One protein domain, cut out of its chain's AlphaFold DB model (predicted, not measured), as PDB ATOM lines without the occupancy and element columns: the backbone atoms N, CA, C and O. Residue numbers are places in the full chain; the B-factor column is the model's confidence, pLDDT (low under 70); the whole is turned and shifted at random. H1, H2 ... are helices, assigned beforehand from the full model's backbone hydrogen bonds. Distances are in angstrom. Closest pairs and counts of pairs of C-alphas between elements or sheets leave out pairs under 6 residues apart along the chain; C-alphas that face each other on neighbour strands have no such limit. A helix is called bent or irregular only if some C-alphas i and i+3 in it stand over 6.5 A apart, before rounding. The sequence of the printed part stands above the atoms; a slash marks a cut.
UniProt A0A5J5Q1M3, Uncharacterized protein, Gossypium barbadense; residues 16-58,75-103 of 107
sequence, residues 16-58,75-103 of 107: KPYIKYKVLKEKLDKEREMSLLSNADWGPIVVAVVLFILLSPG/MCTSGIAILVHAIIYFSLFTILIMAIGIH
ATOM      1  N   LYS A  16     135.729 115.722 168.952       73.38
ATOM      2  CA  LYS A  16     134.691 116.690 169.357       73.38
ATOM      3  C   LYS A  16     134.594 117.796 168.294       73.38
ATOM      4  O   LYS A  16     135.644 118.317 167.913       73.38
ATOM      5  N   PRO A  17     133.400 118.198 167.828       76.19
ATOM      6  CA  PRO A  17     133.244 119.034 166.631       76.19
ATOM      7  C   PRO A  17     134.125 120.296 166.638       76.19
ATOM      8  O   PRO A  17     134.715 120.638 165.620       76.19
ATOM      9  N   TYR A  18     134.343 120.919 167.800       71.94
ATOM     10  CA  TYR A  18     135.272 122.044 167.975       71.94
ATOM     11  C   TYR A  18     136.740 121.742 167.615       71.94
ATOM     12  O   TYR A  18     137.412 122.578 167.016       71.94
ATOM     13  N   ILE A  19     137.236 120.548 167.935       83.19
ATOM     14  CA  ILE A  19     138.583 120.093 167.572       83.19
ATOM     15  C   ILE A  19     138.690 119.945 166.055       83.19
ATOM     16  O   ILE A  19     139.659 120.408 165.462       83.19
ATOM     17  N   LYS A  20     137.653 119.398 165.408       83.44
ATOM     18  CA  LYS A  20     137.582 119.306 163.946       83.44
ATOM     19  C   LYS A  20     137.615 120.689 163.295       83.44
ATOM     20  O   LYS A  20     138.390 120.890 162.366       83.44
ATOM     21  N   TYR A  21     136.837 121.649 163.802       84.62
ATOM     22  CA  TYR A  21     136.868 123.023 163.295       84.62
ATOM     23  C   TYR A  21     138.226 123.691 163.527       84.62
ATOM     24  O   TYR A  21     138.732 124.314 162.606       84.62
ATOM     25  N   LYS A  22     138.849 123.529 164.704       87.88
ATOM     26  CA  LYS A  22     140.178 124.089 165.009       87.88
ATOM     27  C   LYS A  22     141.254 123.539 164.067       87.88
ATOM     28  O   LYS A  22     142.004 124.317 163.490       87.88
ATOM     29  N   VAL A  23     141.277 122.222 163.860       88.94
ATOM     30  CA  VAL A  23     142.229 121.555 162.958       88.94
ATOM     31  C   VAL A  23     141.986 121.943 161.498       88.94
ATOM     32  O   VAL A  23     142.939 122.198 160.768       88.94
ATOM     33  N   LEU A  24     140.724 122.036 161.064       89.56
ATOM     34  CA  LEU A  24     140.377 122.495 159.715       89.56
ATOM     35  C   LEU A  24     140.763 123.954 159.491       89.56
ATOM     36  O   LEU A  24     141.272 124.272 158.423       89.56
ATOM     37  N   LYS A  25     140.549 124.825 160.485       90.06
ATOM     38  CA  LYS A  25     140.932 126.237 160.413       90.06
ATOM     39  C   LYS A  25     142.446 126.379 160.317       90.06
ATOM     40  O   LYS A  25     142.914 127.094 159.452       90.06
ATOM     41  N   GLU A  26     143.201 125.622 161.115       93.19
ATOM     42  CA  GLU A  26     144.667 125.620 161.054       93.19
ATOM     43  C   GLU A  26     145.195 125.077 159.718       93.19
ATOM     44  O   GLU A  26     146.146 125.624 159.166       93.19
ATOM     45  N   LYS A  27     144.560 124.036 159.158       90.69
ATOM     46  CA  LYS A  27     144.867 123.547 157.805       90.69
ATOM     47  C   LYS A  27     144.544 124.591 156.743       90.69
ATOM     48  O   LYS A  27     145.381 124.822 155.890       90.69
ATOM     49  N   LEU A  28     143.377 125.230 156.805       92.19
ATOM     50  CA  LEU A  28     142.968 126.280 155.868       92.19
ATOM     51  C   LEU A  28     143.871 127.508 155.949       92.19
ATOM     52  O   LEU A  28     144.213 128.063 154.915       92.19
ATOM     53  N   ASP A  29     144.268 127.913 157.153       92.75
ATOM     54  CA  ASP A  29     145.162 129.046 157.359       92.75
ATOM     55  C   ASP A  29     146.576 128.699 156.856       92.75
ATOM     56  O   ASP A  29     147.157 129.496 156.130       92.75
ATOM     57  N   LYS A  30     147.085 127.479 157.098       91.69
ATOM     58  CA  LYS A  30     148.359 127.003 156.516       91.69
ATOM     59  C   LYS A  30     148.313 126.849 154.996       91.69
ATOM     60  O   LYS A  30     149.268 127.226 154.333       91.69
ATOM     61  N   GLU A  31     147.237 126.293 154.442       90.00
ATOM     62  CA  GLU A  31     147.037 126.142 152.993       90.00
ATOM     63  C   GLU A  31     146.940 127.512 152.325       90.00
ATOM     64  O   GLU A  31     147.545 127.728 151.278       90.00
ATOM     65  N   ARG A  32     146.236 128.461 152.956       89.50
ATOM     66  CA  ARG A  32     146.157 129.851 152.514       89.50
ATOM     67  C   ARG A  32     147.548 130.485 152.565       89.50
ATOM     68  O   ARG A  32     148.048 130.873 151.527       89.50
ATOM     69  N   GLU A  33     148.238 130.491 153.701       88.38
ATOM     70  CA  GLU A  33     149.609 131.026 153.818       88.38
ATOM     71  C   GLU A  33     150.575 130.400 152.793       88.38
ATOM     72  O   GLU A  33     151.312 131.110 152.114       88.38
ATOM     73  N   MET A  34     150.521 129.080 152.596       85.69
ATOM     74  CA  MET A  34     151.340 128.368 151.612       85.69
ATOM     75  C   MET A  34     150.992 128.751 150.169       85.69
ATOM     76  O   MET A  34     151.891 128.896 149.340       85.69
ATOM     77  N   SER A  35     149.710 128.970 149.866       80.31
ATOM     78  CA  SER A  35     149.283 129.452 148.552       80.31
ATOM     79  C   SER A  35     149.651 130.922 148.333       80.31
ATOM     80  O   SER A  35     150.069 131.258 147.227       80.31
ATOM     81  N   LEU A  36     149.635 131.784 149.358       77.69
ATOM     82  CA  LEU A  36     150.169 133.150 149.258       77.69
ATOM     83  C   LEU A  36     151.681 133.158 148.987       77.69
ATOM     84  O   LEU A  36     152.141 133.925 148.145       77.69
ATOM     85  N   LEU A  37     152.448 132.277 149.632       73.88
ATOM     86  CA  LEU A  37     153.890 132.147 149.394       73.88
ATOM     87  C   LEU A  37     154.213 131.568 148.005       73.88
ATOM     88  O   LEU A  37     155.252 131.895 147.434       73.88
ATOM     89  N   SER A  38     153.321 130.751 147.430       72.94
ATOM     90  CA  SER A  38     153.473 130.230 146.061       72.94
ATOM     91  C   SER A  38     153.272 131.294 144.973       72.94
ATOM     92  O   SER A  38     153.795 131.141 143.874       72.94
ATOM     93  N   ASN A  39     152.563 132.384 145.303       65.25
ATOM     94  CA  ASN A  39     152.284 133.521 144.419       65.25
ATOM     95  C   ASN A  39     153.317 134.651 144.543       65.25
ATOM     96  O   ASN A  39     153.094 135.743 144.028       65.25
ATOM     97  N   ALA A  40     154.436 134.437 145.242       67.50
ATOM     98  CA  ALA A  40     155.542 135.380 145.153       67.50
ATOM     99  C   ALA A  40     156.003 135.411 143.692       67.50
ATOM    100  O   ALA A  40     156.456 134.395 143.181       67.50
ATOM    101  N   ASP A  41     155.852 136.535 142.998       75.25
ATOM    102  CA  ASP A  41     156.223 136.625 141.590       75.25
ATOM    103  C   ASP A  41     157.740 136.431 141.440       75.25
ATOM    104  O   ASP A  41     158.552 137.311 141.730       75.25
ATOM    105  N   TRP A  42     158.143 135.244 140.984       76.94
ATOM    106  CA  TRP A  42     159.545 134.909 140.709       76.94
ATOM    107  C   TRP A  42     160.051 135.582 139.423       76.94
ATOM    108  O   TRP A  42     161.257 135.684 139.212       76.94
ATOM    109  N   GLY A  43     159.143 136.073 138.571       81.31
ATOM    110  CA  GLY A  43     159.451 136.749 137.306       81.31
ATOM    111  C   GLY A  43     160.375 137.960 137.483       81.31
ATOM    112  O   GLY A  43     161.468 137.958 136.918       81.31
ATOM    113  N   PRO A  44     160.012 138.951 138.317       80.62
ATOM    114  CA  PRO A  44     160.879 140.088 138.626       80.62
ATOM    115  C   PRO A  44     162.276 139.685 139.126       80.62
ATOM    116  O   PRO A  44     163.267 140.303 138.738       80.62
ATOM    117  N   ILE A  45     162.372 138.627 139.941       81.62
ATOM    118  CA  ILE A  45     163.634 138.150 140.529       81.62
ATOM    119  C   ILE A  45     164.528 137.516 139.454       81.62
ATOM    120  O   ILE A  45     165.703 137.862 139.347       81.62
ATOM    121  N   VAL A  46     163.982 136.627 138.621       81.19
ATOM    122  CA  VAL A  46     164.732 135.975 137.531       81.19
ATOM    123  C   VAL A  46     165.183 137.000 136.486       81.19
ATOM    124  O   VAL A  46     166.325 136.954 136.033       81.19
ATOM    125  N   VAL A  47     164.329 137.972 136.151       80.56
ATOM    126  CA  VAL A  47     164.654 139.061 135.217       80.56
ATOM    127  C   VAL A  47     165.780 139.930 135.767       80.56
ATOM    128  O   VAL A  47     166.728 140.209 135.035       80.56
ATOM    129  N   ALA A  48     165.735 140.292 137.056       80.38
ATOM    130  CA  ALA A  48     166.816 141.020 137.718       80.38
ATOM    131  C   ALA A  48     168.152 140.266 137.618       80.38
ATOM    132  O   ALA A  48     169.165 140.857 137.256       80.38
ATOM    133  N   VAL A  49     168.153 138.956 137.894       81.88
ATOM    134  CA  VAL A  49     169.368 138.121 137.896       81.88
ATOM    135  C   VAL A  49     169.954 137.962 136.493       81.88
ATOM    136  O   VAL A  49     171.162 138.102 136.320       81.88
ATOM    137  N   VAL A  50     169.127 137.715 135.474       79.75
ATOM    138  CA  VAL A  50     169.595 137.591 134.083       79.75
ATOM    139  C   VAL A  50     170.153 138.920 133.578       79.75
ATOM    140  O   VAL A  50     171.235 138.936 132.994       79.75
ATOM    141  N   LEU A  51     169.472 140.039 133.848       77.12
ATOM    142  CA  LEU A  51     169.949 141.371 133.465       77.12
ATOM    143  C   LEU A  51     171.248 141.726 134.193       77.12
ATOM    144  O   LEU A  51     172.169 142.273 133.588       77.12
ATOM    145  N   PHE A  52     171.353 141.348 135.468       76.81
ATOM    146  CA  PHE A  52     172.573 141.479 136.248       76.81
ATOM    147  C   PHE A  52     173.714 140.652 135.643       76.81
ATOM    148  O   PHE A  52     174.795 141.189 135.462       76.81
ATOM    149  N   ILE A  53     173.500 139.392 135.249       74.56
ATOM    150  CA  ILE A  53     174.538 138.535 134.638       74.56
ATOM    151  C   ILE A  53     174.902 138.967 133.209       74.56
ATOM    152  O   ILE A  53     176.050 138.770 132.825       74.56
ATOM    153  N   LEU A  54     173.976 139.551 132.433       70.50
ATOM    154  CA  LEU A  54     174.230 140.105 131.089       70.50
ATOM    155  C   LEU A  54     174.959 141.451 131.115       70.50
ATOM    156  O   LEU A  54     175.687 141.760 130.172       70.50
ATOM    157  N   LEU A  55     174.794 142.235 132.184       66.31
ATOM    158  CA  LEU A  55     175.483 143.516 132.363       66.31
ATOM    159  C   LEU A  55     176.772 143.402 133.204       66.31
ATOM    160  O   LEU A  55     177.742 144.122 132.971       66.31
ATOM    161  N   SER A  56     176.846 142.415 134.099       66.88
ATOM    162  CA  SER A  56     178.040 142.025 134.861       66.88
ATOM    163  C   SER A  56     179.105 141.164 134.124       66.88
ATOM    164  O   SER A  56     180.204 141.028 134.675       66.88
ATOM    165  N   PRO A  57     178.949 140.657 132.871       55.00
ATOM    166  CA  PRO A  57     180.063 140.035 132.174       55.00
ATOM    167  C   PRO A  57     181.085 141.108 131.784       55.00
ATOM    168  O   PRO A  57     182.254 140.785 131.635       55.00
ATOM    169  N   GLY A  58     180.691 142.390 131.731       53.25
ATOM    170  CA  GLY A  58     181.587 143.523 131.549       53.25
ATOM    171  C   GLY A  58     182.655 143.614 132.641       53.25
ATOM    172  O   GLY A  58     183.825 143.717 132.302       53.25
ATOM    173  N   MET A  75     188.928 160.616 137.353       52.75
ATOM    174  CA  MET A  75     187.860 159.856 138.035       52.75
ATOM    175  C   MET A  75     186.422 160.169 137.571       52.75
ATOM    176  O   MET A  75     185.516 159.370 137.810       52.75
ATOM    177  N   CYS A  76     186.199 161.276 136.860       49.84
ATOM    178  CA  CYS A  76     184.919 161.601 136.241       49.84
ATOM    179  C   CYS A  76     184.493 160.592 135.159       49.84
ATOM    180  O   CYS A  76     183.307 160.305 135.067       49.84
ATOM    181  N   THR A  77     185.407 160.005 134.371       53.53
ATOM    182  CA  THR A  77     184.995 159.119 133.258       53.53
ATOM    183  C   THR A  77     184.478 157.762 133.747       53.53
ATOM    184  O   THR A  77     183.482 157.259 133.237       53.53
ATOM    185  N   SER A  78     185.093 157.201 134.795       63.34
ATOM    186  CA  SER A  78     184.622 155.958 135.421       63.34
ATOM    187  C   SER A  78     183.304 156.188 136.167       63.34
ATOM    188  O   SER A  78     182.358 155.424 135.998       63.34
ATOM    189  N   GLY A  79     183.187 157.304 136.903       61.91
ATOM    190  CA  GLY A  79     181.943 157.683 137.579       61.91
ATOM    191  C   GLY A  79     180.779 157.917 136.611       61.91
ATOM    192  O   GLY A  79     179.691 157.393 136.829       61.91
ATOM    193  N   ILE A  80     181.010 158.639 135.510       70.50
ATOM    194  CA  ILE A  80     180.005 158.872 134.460       70.50
ATOM    195  C   ILE A  80     179.661 157.567 133.739       70.50
ATOM    196  O   ILE A  80     178.489 157.325 133.474       70.50
ATOM    197  N   ALA A  81     180.633 156.695 133.458       71.94
ATOM    198  CA  ALA A  81     180.363 155.396 132.848       71.94
ATOM    199  C   ALA A  81     179.488 154.512 133.750       71.94
ATOM    200  O   ALA A  81     178.513 153.947 133.260       71.94
ATOM    201  N   ILE A  82     179.774 154.455 135.061       75.00
ATOM    202  CA  ILE A  82     178.925 153.784 136.060       75.00
ATOM    203  C   ILE A  82     177.531 154.420 136.099       75.00
ATOM    204  O   ILE A  82     176.536 153.699 136.117       75.00
ATOM    205  N   LEU A  83     177.445 155.753 136.087       79.06
ATOM    206  CA  LEU A  83     176.181 156.489 136.143       79.06
ATOM    207  C   LEU A  83     175.311 156.191 134.915       79.06
ATOM    208  O   LEU A  83     174.132 155.875 135.046       79.06
ATOM    209  N   VAL A  84     175.902 156.241 133.722       79.25
ATOM    210  CA  VAL A  84     175.229 155.930 132.457       79.25
ATOM    211  C   VAL A  84     174.818 154.457 132.420       79.25
ATOM    212  O   VAL A  84     173.690 154.157 132.033       79.25
ATOM    213  N   HIS A  85     175.673 153.539 132.888       73.50
ATOM    214  CA  HIS A  85     175.305 152.126 133.024       73.50
ATOM    215  C   HIS A  85     174.132 151.925 133.985       73.50
ATOM    216  O   HIS A  85     173.216 151.179 133.659       73.50
ATOM    217  N   ALA A  86     174.128 152.604 135.134       79.00
ATOM    218  CA  ALA A  86     173.053 152.514 136.116       79.00
ATOM    219  C   ALA A  86     171.723 153.035 135.554       79.00
ATOM    220  O   ALA A  86     170.691 152.396 135.751       79.00
ATOM    221  N   ILE A  87     171.746 154.145 134.808       86.00
ATOM    222  CA  ILE A  87     170.552 154.713 134.165       86.00
ATOM    223  C   ILE A  87     170.007 153.758 133.097       86.00
ATOM    224  O   ILE A  87     168.820 153.442 133.117       86.00
ATOM    225  N   ILE A  88     170.858 153.241 132.205       84.06
ATOM    226  CA  ILE A  88     170.440 152.308 131.144       84.06
ATOM    227  C   ILE A  88     169.944 150.983 131.741       84.06
ATOM    228  O   ILE A  88     168.903 150.477 131.320       84.06
ATOM    229  N   TYR A  89     170.642 150.443 132.746       79.88
ATOM    230  CA  TYR A  89     170.216 149.254 133.487       79.88
ATOM    231  C   TYR A  89     168.833 149.457 134.096       79.88
ATOM    232  O   TYR A  89     167.947 148.631 133.898       79.88
ATOM    233  N   PHE A  90     168.631 150.577 134.793       82.56
ATOM    234  CA  PHE A  90     167.366 150.901 135.435       82.56
ATOM    235  C   PHE A  90     166.229 151.045 134.418       82.56
ATOM    236  O   PHE A  90     165.139 150.512 134.636       82.56
ATOM    237  N   SER A  91     166.479 151.706 133.284       86.25
ATOM    238  CA  SER A  91     165.499 151.841 132.202       86.25
ATOM    239  C   SER A  91     165.114 150.489 131.596       86.25
ATOM    240  O   SER A  91     163.926 150.194 131.490       86.25
ATOM    241  N   LEU A  92     166.087 149.642 131.247       83.25
ATOM    242  CA  LEU A  92     165.822 148.316 130.677       83.25
ATOM    243  C   LEU A  92     165.135 147.388 131.681       83.25
ATOM    244  O   LEU A  92     164.173 146.715 131.328       83.25
ATOM    245  N   PHE A  93     165.586 147.391 132.936       82.12
ATOM    246  CA  PHE A  93     164.979 146.631 134.026       82.12
ATOM    247  C   PHE A  93     163.505 147.001 134.200       82.12
ATOM    248  O   PHE A  93     162.640 146.129 134.169       82.12
ATOM    249  N   THR A  94     163.207 148.298 134.286       82.50
ATOM    250  CA  THR A  94     161.836 148.801 134.440       82.50
ATOM    251  C   THR A  94     160.958 148.397 133.260       82.50
ATOM    252  O   THR A  94     159.851 147.908 133.465       82.50
ATOM    253  N   ILE A  95     161.451 148.549 132.026       84.25
ATOM    254  CA  ILE A  95     160.703 148.178 130.817       84.25
ATOM    255  C   ILE A  95     160.471 146.665 130.755       84.25
ATOM    256  O   ILE A  95     159.386 146.254 130.370       84.25
ATOM    257  N   LEU A  96     161.433 145.831 131.159       78.94
ATOM    258  CA  LEU A  96     161.291 144.372 131.128       78.94
ATOM    259  C   LEU A  96     160.315 143.853 132.181       78.94
ATOM    260  O   LEU A  96     159.477 143.013 131.864       78.94
ATOM    261  N   ILE A  97     160.376 144.363 133.413       77.56
ATOM    262  CA  ILE A  97     159.403 143.994 134.450       77.56
ATOM    263  C   ILE A  97     158.014 144.505 134.074       77.56
ATOM    264  O   ILE A  97     157.039 143.783 134.243       77.56
ATOM    265  N   MET A  98     157.919 145.721 133.526       79.44
ATOM    266  CA  MET A  98     156.666 146.274 133.018       79.44
ATOM    267  C   MET A  98     156.125 145.423 131.863       79.44
ATOM    268  O   MET A  98     154.958 145.065 131.869       79.44
ATOM    269  N   ALA A  99     156.964 145.033 130.902       74.62
ATOM    270  CA  ALA A  99     156.562 144.219 129.758       74.62
ATOM    271  C   ALA A  99     156.105 142.813 130.175       74.62
ATOM    272  O   ALA A  99     155.102 142.323 129.664       74.62
ATOM    273  N   ILE A 100     156.792 142.176 131.128       69.12
ATOM    274  CA  ILE A 100     156.408 140.858 131.659       69.12
ATOM    275  C   ILE A 100     155.166 140.969 132.555       69.12
ATOM    276  O   ILE A 100     154.279 140.124 132.464       69.12
ATOM    277  N   GLY A 101     155.048 142.040 133.344       65.19
ATOM    278  CA  GLY A 101     153.839 142.369 134.103       65.19
ATOM    279  C   GLY A 101     152.627 142.653 133.207       65.19
ATOM    280  O   GLY A 101     151.507 142.304 133.568       65.19
ATOM    281  N   ILE A 102     152.842 143.202 132.006       56.22
ATOM    282  CA  ILE A 102     151.802 143.395 130.982       56.22
ATOM    283  C   ILE A 102     151.464 142.074 130.270       56.22
ATOM    284  O   ILE A 102     150.305 141.851 129.929       56.22
ATOM    285  N   HIS A 103     152.421 141.154 130.104       53.00
ATOM    286  CA  HIS A 103     152.183 139.867 129.435       53.00
ATOM    287  C   HIS A 103     151.278 138.902 130.231       53.00
ATOM    288  O   HIS A 103     150.784 137.933 129.658       53.00
TER     289      HIS A 103
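This is residues 16 to 58 and 75 to 103 of the 107 residues of an uncharacterized protein of Gossypium barbadense (UniProt A0A5J5Q1M3). The longest helix, H3, and the shorter H2 packed on its residues 89 to 100 make a small two-helix body, from which H1 sticks out as a long straight arm at one end, running on in roughly the same direction as H2. At the far end from that arm, residues 75 to 84, of which 76 to 84 belong to H3, also stick out. The printed part has 72 residues with three named helices, in the order H1, H2, H3 along the chain, and no named strand; its class is all helix. It is extended, with a radius of gyration of the C-alphas of 22.1 A, and spans 75 by 29 by 17 A, the arm H1 making much of the length.

H3, residues 76 to 103, touches H2, residues 42 to 55, with its residues 89 to 100 alone. The closest C-alphas of the two are those of Pro 44 and Ile 97, 5.9 A apart, and 10 pairs of C-alphas are within 8 A. Their centres are 11.9 A apart. They run opposite ways at a shallow tilt of 32 degrees, only just short of steep. H1, residues 17 to 38, touches no helix. It is apart from H3, and it is apart from H2 too, though a tight link of 3 residues joins H1 to H2. In H1, H2 and H3 every O i to N i+4 pair is within hydrogen-bond range.

H3 has 28 residues, from Cys 76 with its C-alpha at (184.919, 161.601, 136.241) to His 103 with its C-alpha at (152.183, 139.867, 129.435), 39.9 A from first to last C-alpha. H2 has 14 residues, Trp 42 to Leu 55, and measures 19.9 A in the same way. H1 has 22 residues, Pro 17 to Ser 38, and is 30.9 A long, with C-alpha 17 at (133.244, 119.034, 166.631). No helix is bent.

The two C-alphas farthest apart are those of Lys 16 and Met 75, at 75.3 A. Residues 16 to 40, of which 17 to 38 belong to H1, stand free. Without the stretches that stand free, the body has 37 residues, spans 29 by 18 by 10 A and has a radius of gyration of 9.9 A. Residues 59 to 74 are cut out and not printed, and C-alphas 58 and 75 are 18.7 A apart across the cut, which falls in the link from H2 to H3. The mean pLDDT of the printed part is 76.9. It is under 70 at residues 39 to 40, 55 to 58, 75 to 79 and 100 to 103.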